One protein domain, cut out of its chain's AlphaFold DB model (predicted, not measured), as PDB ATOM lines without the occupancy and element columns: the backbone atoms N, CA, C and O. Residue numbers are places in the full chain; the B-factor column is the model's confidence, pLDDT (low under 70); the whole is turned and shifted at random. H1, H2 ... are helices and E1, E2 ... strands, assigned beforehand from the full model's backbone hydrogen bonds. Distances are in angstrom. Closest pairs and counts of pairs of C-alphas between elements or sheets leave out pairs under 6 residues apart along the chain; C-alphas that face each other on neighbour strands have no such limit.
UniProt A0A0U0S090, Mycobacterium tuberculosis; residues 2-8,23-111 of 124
ATOM      1  N   ASP A   2      20.948   4.365  34.726       91.44
ATOM      2  CA  ASP A   2      21.337   5.656  34.122       91.44
ATOM      3  C   ASP A   2      22.633   6.268  34.665       91.44
ATOM      4  O   ASP A   2      23.475   6.705  33.886       91.44
ATOM      5  N   ALA A   3      22.826   6.254  35.990       94.75
ATOM      6  CA  ALA A   3      24.043   6.778  36.608       94.75
ATOM      7  C   ALA A   3      25.303   6.069  36.092       94.75
ATOM      8  O   ALA A   3      26.283   6.724  35.752       94.75
ATOM      9  N   ALA A   4      25.262   4.735  36.004       95.38
ATOM     10  CA  ALA A   4      26.383   3.928  35.541       95.38
ATOM     11  C   ALA A   4      26.693   4.190  34.067       95.38
ATOM     12  O   ALA A   4      27.854   4.394  33.735       95.38
ATOM     13  N   ARG A   5      25.664   4.284  33.212       95.06
ATOM     14  CA  ARG A   5      25.844   4.639  31.796       95.06
ATOM     15  C   ARG A   5      26.577   5.974  31.648       95.06
ATOM     16  O   ARG A   5      27.584   6.033  30.955       95.06
ATOM     17  N   CYS A   6      26.119   7.014  32.347       94.06
ATOM     18  CA  CYS A   6      26.764   8.327  32.281       94.06
ATOM     19  C   CYS A   6      28.194   8.320  32.843       94.06
ATOM     20  O   CYS A   6      29.056   9.002  32.310       94.06
ATOM     21  N   LEU A   7      28.464   7.565  33.911       95.50
ATOM     22  CA  LEU A   7      29.823   7.432  34.449       95.50
ATOM     23  C   LEU A   7      30.751   6.703  33.462       95.50
ATOM     24  O   LEU A   7      31.898   7.103  33.288       95.50
ATOM     25  N   SER A   8      30.256   5.671  32.775       94.38
ATOM     26  CA  SER A   8      31.028   4.946  31.761       94.38
ATOM     27  C   SER A   8      31.332   5.790  30.520       94.38
ATOM     28  O   SER A   8      32.425   5.673  29.972       94.38
ATOM     29  N   TRP A  23      19.980 -10.269  52.575       88.69
ATOM     30  CA  TRP A  23      20.187 -10.790  53.927       88.69
ATOM     31  C   TRP A  23      20.035 -12.318  54.028       88.69
ATOM     32  O   TRP A  23      18.961 -12.830  53.710       88.69
ATOM     33  N   PRO A  24      21.035 -13.056  54.547       91.50
ATOM     34  CA  PRO A  24      22.337 -12.577  55.027       91.50
ATOM     35  C   PRO A  24      23.207 -12.013  53.893       91.50
ATOM     36  O   PRO A  24      23.044 -12.394  52.734       91.50
ATOM     37  N   ILE A  25      24.132 -11.106  54.222       91.19
ATOM     38  CA  ILE A  25      25.029 -10.507  53.223       91.19
ATOM     39  C   ILE A  25      25.933 -11.595  52.638       91.19
ATOM     40  O   ILE A  25      26.690 -12.249  53.356       91.19
ATOM     41  N   SER A  26      25.860 -11.774  51.317       91.81
ATOM     42  CA  SER A  26      26.705 -12.723  50.594       91.81
ATOM     43  C   SER A  26      28.181 -12.303  50.659       91.81
ATOM     44  O   SER A  26      28.497 -11.172  50.279       91.81
ATOM     45  N   PRO A  27      29.114 -13.201  51.039       92.19
ATOM     46  CA  PRO A  27      30.547 -12.906  51.004       92.19
ATOM     47  C   PRO A  27      31.039 -12.461  49.621       92.19
ATOM     48  O   PRO A  27      31.884 -11.574  49.526       92.19
ATOM     49  N   ALA A  28      30.457 -13.007  48.547       93.81
ATOM     50  CA  ALA A  28      30.797 -12.630  47.177       93.81
ATOM     51  C   ALA A  28      30.432 -11.167  46.860       93.81
ATOM     52  O   ALA A  28      31.141 -10.503  46.106       93.81
ATOM     53  N   LEU A  29      29.356 -10.638  47.462       93.94
ATOM     54  CA  LEU A  29      28.994  -9.224  47.327       93.94
ATOM     55  C   LEU A  29      30.035  -8.332  48.013       93.94
ATOM     56  O   LEU A  29      30.446  -7.320  47.447       93.94
ATOM     57  N   THR A  30      30.487  -8.720  49.208       94.38
ATOM     58  CA  THR A  30      31.544  -8.009  49.941       94.38
ATOM     59  C   THR A  30      32.873  -8.043  49.183       94.38
ATOM     60  O   THR A  30      33.515  -7.001  49.056       94.38
ATOM     61  N   GLU A  31      33.253  -9.194  48.621       95.25
ATOM     62  CA  GLU A  31      34.467  -9.338  47.811       95.25
ATOM     63  C   GLU A  31      34.412  -8.459  46.554       95.25
ATOM     64  O   GLU A  31      35.348  -7.707  46.274       95.25
ATOM     65  N   LEU A  32      33.297  -8.495  45.819       96.25
ATOM     66  CA  LEU A  32      33.101  -7.666  44.630       96.25
ATOM     67  C   LEU A  32      33.171  -6.169  44.962       96.25
ATOM     68  O   LEU A  32      33.843  -5.406  44.260       96.25
ATOM     69  N   ALA A  33      32.515  -5.747  46.043       96.12
ATOM     70  CA  ALA A  33      32.564  -4.372  46.525       96.12
ATOM     71  C   ALA A  33      34.000  -3.947  46.892       96.12
ATOM     72  O   ALA A  33      34.458  -2.872  46.496       96.12
ATOM     73  N   GLY A  34      34.752  -4.837  47.548       95.94
ATOM     74  CA  GLY A  34      36.148  -4.639  47.944       95.94
ATOM     75  C   GLY A  34      37.131  -4.381  46.795       95.94
ATOM     76  O   GLY A  34      38.201  -3.813  47.009       95.94
ATOM     77  N   ARG A  35      36.779  -4.754  45.558       96.31
ATOM     78  CA  ARG A  35      37.609  -4.510  44.359       96.31
ATOM     79  C   ARG A  35      37.567  -3.060  43.868       96.31
ATOM     80  O   ARG A  35      38.334  -2.703  42.975       96.31
ATOM     81  N   HIS A  36      36.684  -2.234  44.424       96.56
ATOM     82  CA  HIS A  36      36.482  -0.850  44.006       96.56
ATOM     83  C   HIS A  36      37.032   0.135  45.049       96.56
ATOM     84  O   HIS A  36      37.070  -0.145  46.249       96.56
ATOM     85  N   ARG A  37      37.436   1.328  44.588       95.31
ATOM     86  CA  ARG A  37      37.890   2.427  45.465       95.31
ATOM     87  C   ARG A  37      36.752   2.955  46.338       95.31
ATOM     88  O   ARG A  37      36.952   3.226  47.520       95.31
ATOM     89  N   ILE A  38      35.569   3.084  45.734       97.12
ATOM     90  CA  ILE A  38      34.319   3.382  46.427       97.12
ATOM     91  C   ILE A  38      33.278   2.311  46.133       97.12
ATOM     92  O   ILE A  38      33.207   1.799  45.018       97.12
ATOM     93  N   THR A  39      32.439   2.030  47.119       97.31
ATOM     94  CA  THR A  39      31.176   1.309  46.970       97.31
ATOM     95  C   THR A  39      30.054   2.238  47.408       97.31
ATOM     96  O   THR A  39      30.116   2.816  48.493       97.31
ATOM     97  N   VAL A  40      29.034   2.392  46.567       97.50
ATOM     98  CA  VAL A  40      27.858   3.214  46.864       97.50
ATOM     99  C   VAL A  40      26.632   2.313  46.884       97.50
ATOM    100  O   VAL A  40      26.282   1.727  45.862       97.50
ATOM    101  N   CYS A  41      25.995   2.196  48.043       96.69
ATOM    102  CA  CYS A  41      24.695   1.556  48.182       96.69
ATOM    103  C   CYS A  41      23.602   2.608  47.968       96.69
ATOM    104  O   CYS A  41      23.708   3.712  48.499       96.69
ATOM    105  N   VAL A  42      22.588   2.298  47.163       96.38
ATOM    106  CA  VAL A  42      21.476   3.211  46.873       96.38
ATOM    107  C   VAL A  42      20.182   2.521  47.261       96.38
ATOM    108  O   VAL A  42      19.885   1.449  46.738       96.38
ATOM    109  N   GLU A  43      19.419   3.137  48.156       93.25
ATOM    110  CA  GLU A  43      18.229   2.530  48.745       93.25
ATOM    111  C   GLU A  43      17.060   3.510  48.785       93.25
ATOM    112  O   GLU A  43      17.226   4.703  49.026       93.25
ATOM    113  N   ASP A  44      15.853   2.979  48.611       93.50
ATOM    114  CA  ASP A  44      14.598   3.669  48.929       93.50
ATOM    115  C   ASP A  44      14.204   3.376  50.388       93.50
ATOM    116  O   ASP A  44      13.133   2.857  50.694       93.50
ATOM    117  N   ALA A  45      15.167   3.589  51.284       92.50
ATOM    118  CA  ALA A  45      15.090   3.322  52.714       92.50
ATOM    119  C   ALA A  45      15.992   4.312  53.464       92.50
ATOM    120  O   ALA A  45      16.716   5.096  52.847       92.50
ATOM    121  N   ILE A  46      15.947   4.295  54.799       95.19
ATOM    122  CA  ILE A  46      16.767   5.188  55.624       95.19
ATOM    123  C   ILE A  46      18.249   4.834  55.457       95.19
ATOM    124  O   ILE A  46      18.657   3.712  55.759       95.19
ATOM    125  N   ALA A  47      19.058   5.807  55.034       93.44
ATOM    126  CA  ALA A  47      20.463   5.582  54.679       93.44
ATOM    127  C   ALA A  47      21.320   5.044  55.844       93.44
ATOM    128  O   ALA A  47      22.183   4.190  55.641       93.44
ATOM    129  N   ASP A  48      21.071   5.532  57.061       88.44
ATOM    130  CA  ASP A  48      21.953   5.305  58.216       88.44
ATOM    131  C   ASP A  48      21.730   3.957  58.913       88.44
ATOM    132  O   ASP A  48      22.587   3.493  59.663       88.44
ATOM    133  N   VAL A  49      20.581   3.321  58.677       89.56
ATOM    134  CA  VAL A  49      20.181   2.066  59.344       89.56
ATOM    135  C   VAL A  49      19.810   0.956  58.357       89.56
ATOM    136  O   VAL A  49      19.411  -0.129  58.772       89.56
ATOM    137  N   GLY A  50      19.915   1.230  57.055       87.81
ATOM    138  CA  GLY A  50      19.576   0.306  55.978       87.81
ATOM    139  C   GLY A  50      20.663  -0.723  55.671       87.81
ATOM    140  O   GLY A  50      21.664  -0.869  56.384       87.81
ATOM    141  N   ILE A  51      20.489  -1.437  54.560       92.31
ATOM    142  CA  ILE A  51      21.409  -2.505  54.142       92.31
ATOM    143  C   ILE A  51      22.805  -1.946  53.851       92.31
ATOM    144  O   ILE A  51      23.798  -2.604  54.158       92.31
ATOM    145  N   GLY A  52      22.906  -0.716  53.356       94.00
ATOM    146  CA  GLY A  52      24.158  -0.023  53.090       94.00
ATOM    147  C   GLY A  52      25.014   0.154  54.342       94.00
ATOM    148  O   GLY A  52      26.228  -0.041  54.276       94.00
ATOM    149  N   ALA A  53      24.403   0.425  55.502       93.06
ATOM    150  CA  ALA A  53      25.117   0.505  56.778       93.06
ATOM    151  C   ALA A  53      25.670  -0.870  57.202       93.06
ATOM    152  O   ALA A  53      26.837  -0.996  57.586       93.06
ATOM    153  N   HIS A  54      24.873  -1.932  57.044       93.56
ATOM    154  CA  HIS A  54      25.324  -3.302  57.305       93.56
ATOM    155  C   HIS A  54      26.428  -3.748  56.335       93.56
ATOM    156  O   HIS A  54      27.416  -4.360  56.757       93.56
ATOM    157  N   LEU A  55      26.298  -3.429  55.047       94.31
ATOM    158  CA  LEU A  55      27.289  -3.727  54.018       94.31
ATOM    159  C   LEU A  55      28.593  -2.962  54.270       94.31
ATOM    160  O   LEU A  55      29.668  -3.555  54.178       94.31
ATOM    161  N   SER A  56      28.504  -1.689  54.664       95.12
ATOM    162  CA  SER A  56      29.646  -0.872  55.083       95.12
ATOM    163  C   SER A  56      30.421  -1.532  56.223       95.12
ATOM    164  O   SER A  56      31.643  -1.669  56.135       95.12
ATOM    165  N   HIS A  57      29.720  -2.044  57.239       94.25
ATOM    166  CA  HIS A  57      30.351  -2.769  58.339       94.25
ATOM    167  C   HIS A  57      31.085  -4.038  57.869       94.25
ATOM    168  O   HIS A  57      32.219  -4.280  58.282       94.25
ATOM    169  N   HIS A  58      30.477  -4.839  56.986       94.31
ATOM    170  CA  HIS A  58      31.106  -6.061  56.464       94.31
ATOM    171  C   HIS A  58      32.339  -5.744  55.609       94.31
ATOM    172  O   HIS A  58      33.403  -6.318  55.837       94.31
ATOM    173  N   ILE A  59      32.219  -4.786  54.684       96.19
ATOM    174  CA  ILE A  59      33.325  -4.341  53.825       96.19
ATOM    175  C   ILE A  59      34.449  -3.738  54.664       96.19
ATOM    176  O   ILE A  59      35.605  -4.073  54.444       96.19
ATOM    177  N   GLY A  60      34.148  -2.894  55.653       95.38
ATOM    178  CA  GLY A  60      35.170  -2.260  56.491       95.38
ATOM    179  C   GLY A  60      36.036  -3.263  57.259       95.38
ATOM    180  O   GLY A  60      37.206  -2.993  57.524       95.38
ATOM    181  N   ARG A  61      35.495  -4.449  57.567       94.06
ATOM    182  CA  ARG A  61      36.224  -5.528  58.247       94.06
ATOM    183  C   ARG A  61      37.158  -6.314  57.326       94.06
ATOM    184  O   ARG A  61      38.178  -6.800  57.804       94.06
ATOM    185  N   THR A  62      36.818  -6.475  56.045       94.94
ATOM    186  CA  THR A  62      37.575  -7.331  55.104       94.94
ATOM    187  C   THR A  62      38.357  -6.545  54.048       94.94
ATOM    188  O   THR A  62      39.385  -7.011  53.562       94.94
ATOM    189  N   HIS A  63      37.910  -5.335  53.721       96.31
ATOM    190  CA  HIS A  63      38.479  -4.434  52.720       96.31
ATOM    191  C   HIS A  63      38.576  -3.001  53.279       96.31
ATOM    192  O   HIS A  63      37.928  -2.088  52.769       96.31
ATOM    193  N   PRO A  64      39.420  -2.754  54.297       94.69
ATOM    194  CA  PRO A  64      39.481  -1.466  55.004       94.69
ATOM    195  C   PRO A  64      39.889  -0.267  54.127       94.69
ATOM    196  O   PRO A  64      39.713   0.879  54.528       94.69
ATOM    197  N   ARG A  65      40.429  -0.508  52.923       94.00
ATOM    198  CA  ARG A  65      40.766   0.547  51.949       94.00
ATOM    199  C   ARG A  65      39.582   0.968  51.071       94.00
ATOM    200  O   ARG A  65      39.647   2.024  50.445       94.00
ATOM    201  N   THR A  66      38.524   0.162  51.002       96.19
ATOM    202  CA  THR A  66      37.324   0.467  50.218       96.19
ATOM    203  C   THR A  66      36.454   1.444  50.990       96.19
ATOM    204  O   THR A  66      35.961   1.131  52.074       96.19
ATOM    205  N   ARG A  67      36.223   2.633  50.425       96.81
ATOM    206  CA  ARG A  67      35.299   3.594  51.036       96.81
ATOM    207  C   ARG A  67      33.866   3.244  50.678       96.81
ATOM    208  O   ARG A  67      33.556   2.971  49.523       96.81
ATOM    209  N   THR A  68      32.991   3.253  51.668       96.88
ATOM    210  CA  THR A  68      31.586   2.885  51.502       96.88
ATOM    211  C   THR A  68      30.705   4.090  51.783       96.88
ATOM    212  O   THR A  68      30.987   4.880  52.682       96.88
ATOM    213  N   TYR A  69      29.658   4.247  50.982       96.88
ATOM    214  CA  TYR A  69      28.686   5.324  51.115       96.88
ATOM    215  C   TYR A  69      27.289   4.760  50.896       96.88
ATOM    216  O   TYR A  69      27.097   3.922  50.016       96.88
ATOM    217  N   THR A  70      26.312   5.261  51.645       97.19
ATOM    218  CA  THR A  70      24.898   4.942  51.436       97.19
ATOM    219  C   THR A  70      24.170   6.200  50.994       97.19
ATOM    220  O   THR A  70      24.306   7.255  51.612       97.19
ATOM    221  N   LEU A  71      23.419   6.099  49.902       97.25
ATOM    222  CA  LEU A  71      22.475   7.110  49.451       97.25
ATOM    223  C   LEU A  71      21.076   6.570  49.718       97.25
ATOM    224  O   LEU A  71      20.685   5.550  49.155       97.25
ATOM    225  N   GLY A  72      20.336   7.256  50.573       96.12
ATOM    226  CA  GLY A  72      18.982   6.880  50.939       96.12
ATOM    227  C   GLY A  72      18.233   8.064  51.524       96.12
ATOM    228  O   GLY A  72      18.659   9.215  51.411       96.12
ATOM    229  N   LEU A  73      17.103   7.770  52.143       96.56
ATOM    230  CA  LEU A  73      16.223   8.749  52.756       96.56
ATOM    231  C   LEU A  73      16.719   9.157  54.156       96.56
ATOM    232  O   LEU A  73      17.420   8.381  54.816       96.56
ATOM    233  N   PRO A  74      16.365  10.365  54.635       95.12
ATOM    234  CA  PRO A  74      16.709  10.805  55.980       95.12
ATOM    235  C   PRO A  74      15.889  10.055  57.046       95.12
ATOM    236  O   PRO A  74      14.756   9.648  56.776       95.12
ATOM    237  N   PRO A  75      16.396   9.932  58.287       95.12
ATOM    238  CA  PRO A  75      15.655   9.375  59.419       95.12
ATOM    239  C   PRO A  75      14.645  10.395  59.981       95.12
ATOM    240  O   PRO A  75      14.691  10.770  61.151       95.12
ATOM    241  N   ALA A  76      13.753  10.900  59.131       94.44
ATOM    242  CA  ALA A  76      12.793  11.944  59.468       94.44
ATOM    243  C   ALA A  76      11.447  11.706  58.778       94.44
ATOM    244  O   ALA A  76      11.329  10.903  57.853       94.44
ATOM    245  N   TYR A  77      10.419  12.429  59.226       95.31
ATOM    246  CA  TYR A  77       9.130  12.426  58.546       95.31
ATOM    247  C   TYR A  77       9.264  13.008  57.135       95.31
ATOM    248  O   TYR A  77       9.752  14.125  56.959       95.31
ATOM    249  N   ILE A  78       8.776  12.263  56.144       95.88
ATOM    250  CA  ILE A  78       8.705  12.694  54.750       95.88
ATOM    251  C   ILE A  78       7.241  13.026  54.441       95.88
ATOM    252  O   ILE A  78       6.389  12.140  54.558       95.88
ATOM    253  N   PRO A  79       6.920  14.277  54.058       96.31
ATOM    254  CA  PRO A  79       5.574  14.636  53.638       96.31
ATOM    255  C   PRO A  79       5.078  13.746  52.500       96.31
ATOM    256  O   PRO A  79       5.842  13.352  51.619       96.31
ATOM    257  N   HIS A  80       3.779  13.456  52.509       97.12
ATOM    258  CA  HIS A  80       3.169  12.642  51.470       97.12
ATOM    259  C   HIS A  80       3.389  13.259  50.082       97.12
ATOM    260  O   HIS A  80       3.050  14.418  49.840       97.12
ATOM    261  N   ALA A  81       3.926  12.457  49.171       97.50
ATOM    262  CA  ALA A  81       4.104  12.776  47.764       97.50
ATOM    263  C   ALA A  81       4.211  11.467  46.967       97.50
ATOM    264  O   ALA A  81       4.262  10.377  47.543       97.50
ATOM    265  N   SER A  82       4.261  11.555  45.636       98.06
ATOM    266  CA  SER A  82       4.585  10.381  44.827       98.06
ATOM    267  C   SER A  82       6.004   9.897  45.136       98.06
ATOM    268  O   SER A  82       6.893  10.687  45.466       98.06
ATOM    269  N   ARG A  83       6.231   8.592  44.981       96.88
ATOM    270  CA  ARG A  83       7.547   7.977  45.181       96.88
ATOM    271  C   ARG A  83       8.643   8.684  44.381       96.88
ATOM    272  O   ARG A  83       9.670   9.051  44.938       96.88
ATOM    273  N   ASP A  84       8.397   8.938  43.098       97.00
ATOM    274  CA  ASP A  84       9.369   9.601  42.223       97.00
ATOM    275  C   ASP A  84       9.700  11.019  42.699       97.00
ATOM    276  O   ASP A  84      10.854  11.445  42.630       97.00
ATOM    277  N   HIS A  85       8.712  11.744  43.233       97.81
ATOM    278  CA  HIS A  85       8.938  13.071  43.796       97.81
ATOM    279  C   HIS A  85       9.773  13.015  45.080       97.81
ATOM    280  O   HIS A  85      10.675  13.840  45.251       97.81
ATOM    281  N   ILE A  86       9.522  12.032  45.951       97.75
ATOM    282  CA  ILE A  86      10.317  11.805  47.166       97.75
ATOM    283  C   ILE A  86      11.768  11.503  46.786       97.75
ATOM    284  O   ILE A  86      12.672  12.202  47.241       97.75
ATOM    285  N   LEU A  87      11.997  10.523  45.912       97.44
ATOM    286  CA  LEU A  87      13.344  10.127  45.492       97.44
ATOM    287  C   LEU A  87      14.089  11.271  44.802       97.44
ATOM    288  O   LEU A  87      15.255  11.525  45.106       97.44
ATOM    289  N   SER A  88      13.410  11.999  43.913       97.25
ATOM    290  CA  SER A  88      13.988  13.154  43.224       97.25
ATOM    291  C   SER A  88      14.428  14.248  44.193       97.25
ATOM    292  O   SER A  88      15.573  14.701  44.135       97.25
ATOM    293  N   SER A  89      13.560  14.599  45.143       96.88
ATOM    294  CA  SER A  89      13.834  15.623  46.158       96.88
ATOM    295  C   SER A  89      14.995  15.259  47.091       96.88
ATOM    296  O   SER A  89      15.611  16.149  47.668       96.88
ATOM    297  N   HIS A  90      15.330  13.971  47.203       97.06
ATOM    298  CA  HIS A  90      16.437  13.470  48.024       97.06
ATOM    299  C   HIS A  90      17.661  13.039  47.196       97.06
ATOM    300  O   HIS A  90      18.569  12.394  47.715       97.06
ATOM    301  N   GLY A  91      17.725  13.395  45.907       96.94
ATOM    302  CA  GLY A  91      18.895  13.118  45.067       96.94
ATOM    303  C   GLY A  91      19.064  11.646  44.668       96.94
ATOM    304  O   GLY A  91      20.140  11.249  44.221       96.94
ATOM    305  N   LEU A  92      18.008  10.840  44.773       97.19
ATOM    306  CA  LEU A  92      17.988   9.418  44.415       97.19
ATOM    307  C   LEU A  92      17.543   9.217  42.957       97.19
ATOM    308  O   LEU A  92      16.727   8.355  42.637       97.19
ATOM    309  N   THR A  93      18.094  10.031  42.053       97.19
ATOM    310  CA  THR A  93      17.895   9.926  40.599       97.19
ATOM    311  C   THR A  93      19.192   9.533  39.913       97.19
ATOM    312  O   THR A  93      20.276   9.821  40.417       97.19
ATOM    313  N   GLY A  94      19.116   8.929  38.724       96.19
ATOM    314  CA  GLY A  94      20.305   8.592  37.933       96.19
ATOM    315  C   GLY A  94      21.304   9.756  37.788       96.19
ATOM    316  O   GLY A  94      22.477   9.596  38.138       96.19
ATOM    317  N   PRO A  95      20.862  10.950  37.346       96.38
ATOM    318  CA  PRO A  95      21.727  12.122  37.241       96.38
ATOM    319  C   PRO A  95      22.348  12.573  38.573       96.38
ATOM    320  O   PRO A  95      23.536  12.917  38.601       96.38
ATOM    321  N   ALA A  96      21.578  12.579  39.664       97.56
ATOM    322  CA  ALA A  96      22.058  13.007  40.978       97.56
ATOM    323  C   ALA A  96      23.039  11.990  41.588       97.56
ATOM    324  O   ALA A  96      24.116  12.380  42.042       97.56
ATOM    325  N   ILE A  97      22.740  10.691  41.481       98.19
ATOM    326  CA  ILE A  97      23.630   9.598  41.899       98.19
ATOM    327  C   ILE A  97      24.968   9.692  41.159       98.19
ATOM    328  O   ILE A  97      26.017   9.639  41.795       98.19
ATOM    329  N   ARG A  98      24.967   9.920  39.837       97.50
ATOM    330  CA  ARG A  98      26.211  10.132  39.074       97.50
ATOM    331  C   ARG A  98      27.017  11.320  39.615       97.50
ATOM    332  O   ARG A  98      28.216  11.170  39.838       97.50
ATOM    333  N   ILE A  99      26.387  12.480  39.837       97.50
ATOM    334  CA  ILE A  99      27.079  13.667  40.388       97.50
ATOM    335  C   ILE A  99      27.709  13.326  41.740       97.50
ATOM    336  O   ILE A  99      28.879  13.637  41.978       97.50
ATOM    337  N   ARG A 100      26.956  12.639  42.602       97.75
ATOM    338  CA  ARG A 100      27.431  12.228  43.918       97.75
ATOM    339  C   ARG A 100      28.618  11.272  43.818       97.75
ATOM    340  O   ARG A 100      29.631  11.533  44.456       97.75
ATOM    341  N   CYS A 101      28.547  10.234  42.987       97.50
ATOM    342  CA  CYS A 101      29.656   9.301  42.774       97.50
ATOM    343  C   CYS A 101      30.932  10.011  42.296       97.50
ATOM    344  O   CYS A 101      32.004   9.746  42.833       97.50
ATOM    345  N   LYS A 102      30.828  10.953  41.345       96.50
ATOM    346  CA  LYS A 102      31.982  11.745  40.882       96.50
ATOM    347  C   LYS A 102      32.592  12.583  41.999       96.50
ATOM    348  O   LYS A 102      33.802  12.569  42.182       96.50
ATOM    349  N   SER A 103      31.754  13.286  42.760       96.88
ATOM    350  CA  SER A 103      32.215  14.093  43.892       96.88
ATOM    351  C   SER A 103      32.962  13.241  44.925       96.88
ATOM    352  O   SER A 103      34.030  13.639  45.382       96.88
ATOM    353  N   LEU A 104      32.453  12.044  45.232       96.69
ATOM    354  CA  LEU A 104      33.098  11.107  46.156       96.69
ATOM    355  C   LEU A 104      34.432  10.563  45.618       96.69
ATOM    356  O   LEU A 104      35.389  10.438  46.379       96.69
ATOM    357  N   LEU A 105      34.513  10.260  44.318       94.69
ATOM    358  CA  LEU A 105      35.761   9.838  43.670       94.69
ATOM    359  C   LEU A 105      36.816  10.951  43.658       94.69
ATOM    360  O   LEU A 105      37.982  10.678  43.927       94.69
ATOM    361  N   ASN A 106      36.420  12.196  43.398       94.56
ATOM    362  CA  ASN A 106      37.344  13.331  43.401       94.56
ATOM    363  C   ASN A 106      37.876  13.615  44.811       94.56
ATOM    364  O   ASN A 106      39.083  13.727  44.996       94.56
ATOM    365  N   ALA A 107      36.999  13.606  45.819       92.75
ATOM    366  CA  ALA A 107      37.402  13.772  47.217       92.75
ATOM    367  C   ALA A 107      38.381  12.678  47.686       92.75
ATOM    368  O   ALA A 107      39.172  12.890  48.600       92.75
ATOM    369  N   LEU A 108      38.352  11.496  47.062       88.12
ATOM    370  CA  LEU A 108      39.329  10.434  47.300       88.12
ATOM    371  C   LEU A 108      40.714  10.704  46.705       88.12
ATOM    372  O   LEU A 108      41.674  10.076  47.145       88.12
ATOM    373  N   HIS A 109      40.811  11.528  45.663       79.50
ATOM    374  CA  HIS A 109      42.078  11.888  45.024       79.50
ATOM    375  C   HIS A 109      42.766  13.051  45.744       79.50
ATOM    376  O   HIS A 109      43.983  13.162  45.685       79.50
ATOM    377  N   GLU A 110      41.993  13.892  46.430       76.69
ATOM    378  CA  GLU A 110      42.486  15.081  47.133       76.69
ATOM    379  C   GLU A 110      43.093  14.781  48.517       76.69
ATOM    380  O   GLU A 110      43.750  15.643  49.090       76.69
ATOM    381  N   VAL A 111      42.902  13.573  49.066       61.09
ATOM    382  CA  VAL A 111      43.526  13.161  50.335       61.09
ATOM    383  C   VAL A 111      44.947  12.642  50.055       61.09
ATOM    384  O   VAL A 111      45.057  11.615  49.379       61.09
TER     385      VAL A 111
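What this domain is: This is residues 2 to 8 and 23 to 111 of the 124 residues of a protein of Mycobacterium tuberculosis (UniProt A0A0U0S090). A narrow ribbon of two parallel strands, E1 and E2, lies in the middle, with helix H3 packed along one side of it and the long helix H5 along the other. H2 packs crosswise on H3, H1 packs on the beginning of H5, and the small helix H4 sits beyond the end of the ribbon, where E1 bends. The printed part has 96 residues with five named helices and two named strands, in the order H1 H2 E1 H3 E2 H4 H5; the sheet has the order E1, E2 and is parallel, and the class of the domain is mixed, helices and strands. The whole is compact, with a radius of gyration of the C-alphas of 14.2 A, and spans 40 by 30 by 24 A.

Where its parts are: Find C-alpha 38 at (34.319, 3.382, 46.427); from there E1, residues 38 to 46, runs 19.9 A and bends by 82 degrees at residue 43. E2, residues 67 to 73, runs 19.8 A and ends at C-alpha 73, (16.223, 8.749, 52.756). H3 is residues 51 to 62, 16.9 A long, and H5 is residues 94 to 109, 23.1 A long, ending at C-alpha 109, (42.078, 11.888, 45.024). The shorter helices are H1, residues 2 to 8, 10.0 A; H2, residues 27 to 34, 10.4 A; and H4, residues 83 to 89, 9.9 A.

How they stand to each other: Look first at E1 and E2, parallel at 20 degrees: N 39 and O 67 are 2.8 A apart and N 71 and O 41 are 2.8 A apart, both within hydrogen-bond range. E1, H3 and E2 form a strand-helix-strand unit, two parallel neighbour strands with a helix between them in the chain, and its crossover is right-handed. The closest C-alphas of H3 and E2 are those of Gly 52 and Thr 70, 5.3 A. H2 and H3 touch, about perpendicular at 81 degrees, closest at the C-alphas of Thr 30 and Ile 59, 5.6 A. The closest C-alphas of H5 and E1 are those of Leu 105 and Ile 38, 7.2 A, while H3 and H5 are apart. H5 touches H1 with residues 94 to 98 alone, at a steep tilt of 39 degrees, the same way; their closest C-alphas are those of Gly 94 and Ala 3, 4.4 A. H4 touches no helix; its closest C-alpha to E1 is that of Leu 87, 7.4 A from that of Asp 44. In H1, H2, H3, H4 and H5 every O i to N i+4 pair is within hydrogen-bond range.

The domain as a whole: The two C-alphas farthest apart are those of His 80 and Val 111, 40.4 A. Residues 9 to 22 are cut out, and C-alphas 8 and 23 stand 29.3 A apart across the cut. Of the links that are printed whole, none is long; E2 to H4, with 9 residues, is short, and the others are tight. The mean pLDDT of the printed part is 94.5, and residue 111 is the one printed residue under 70.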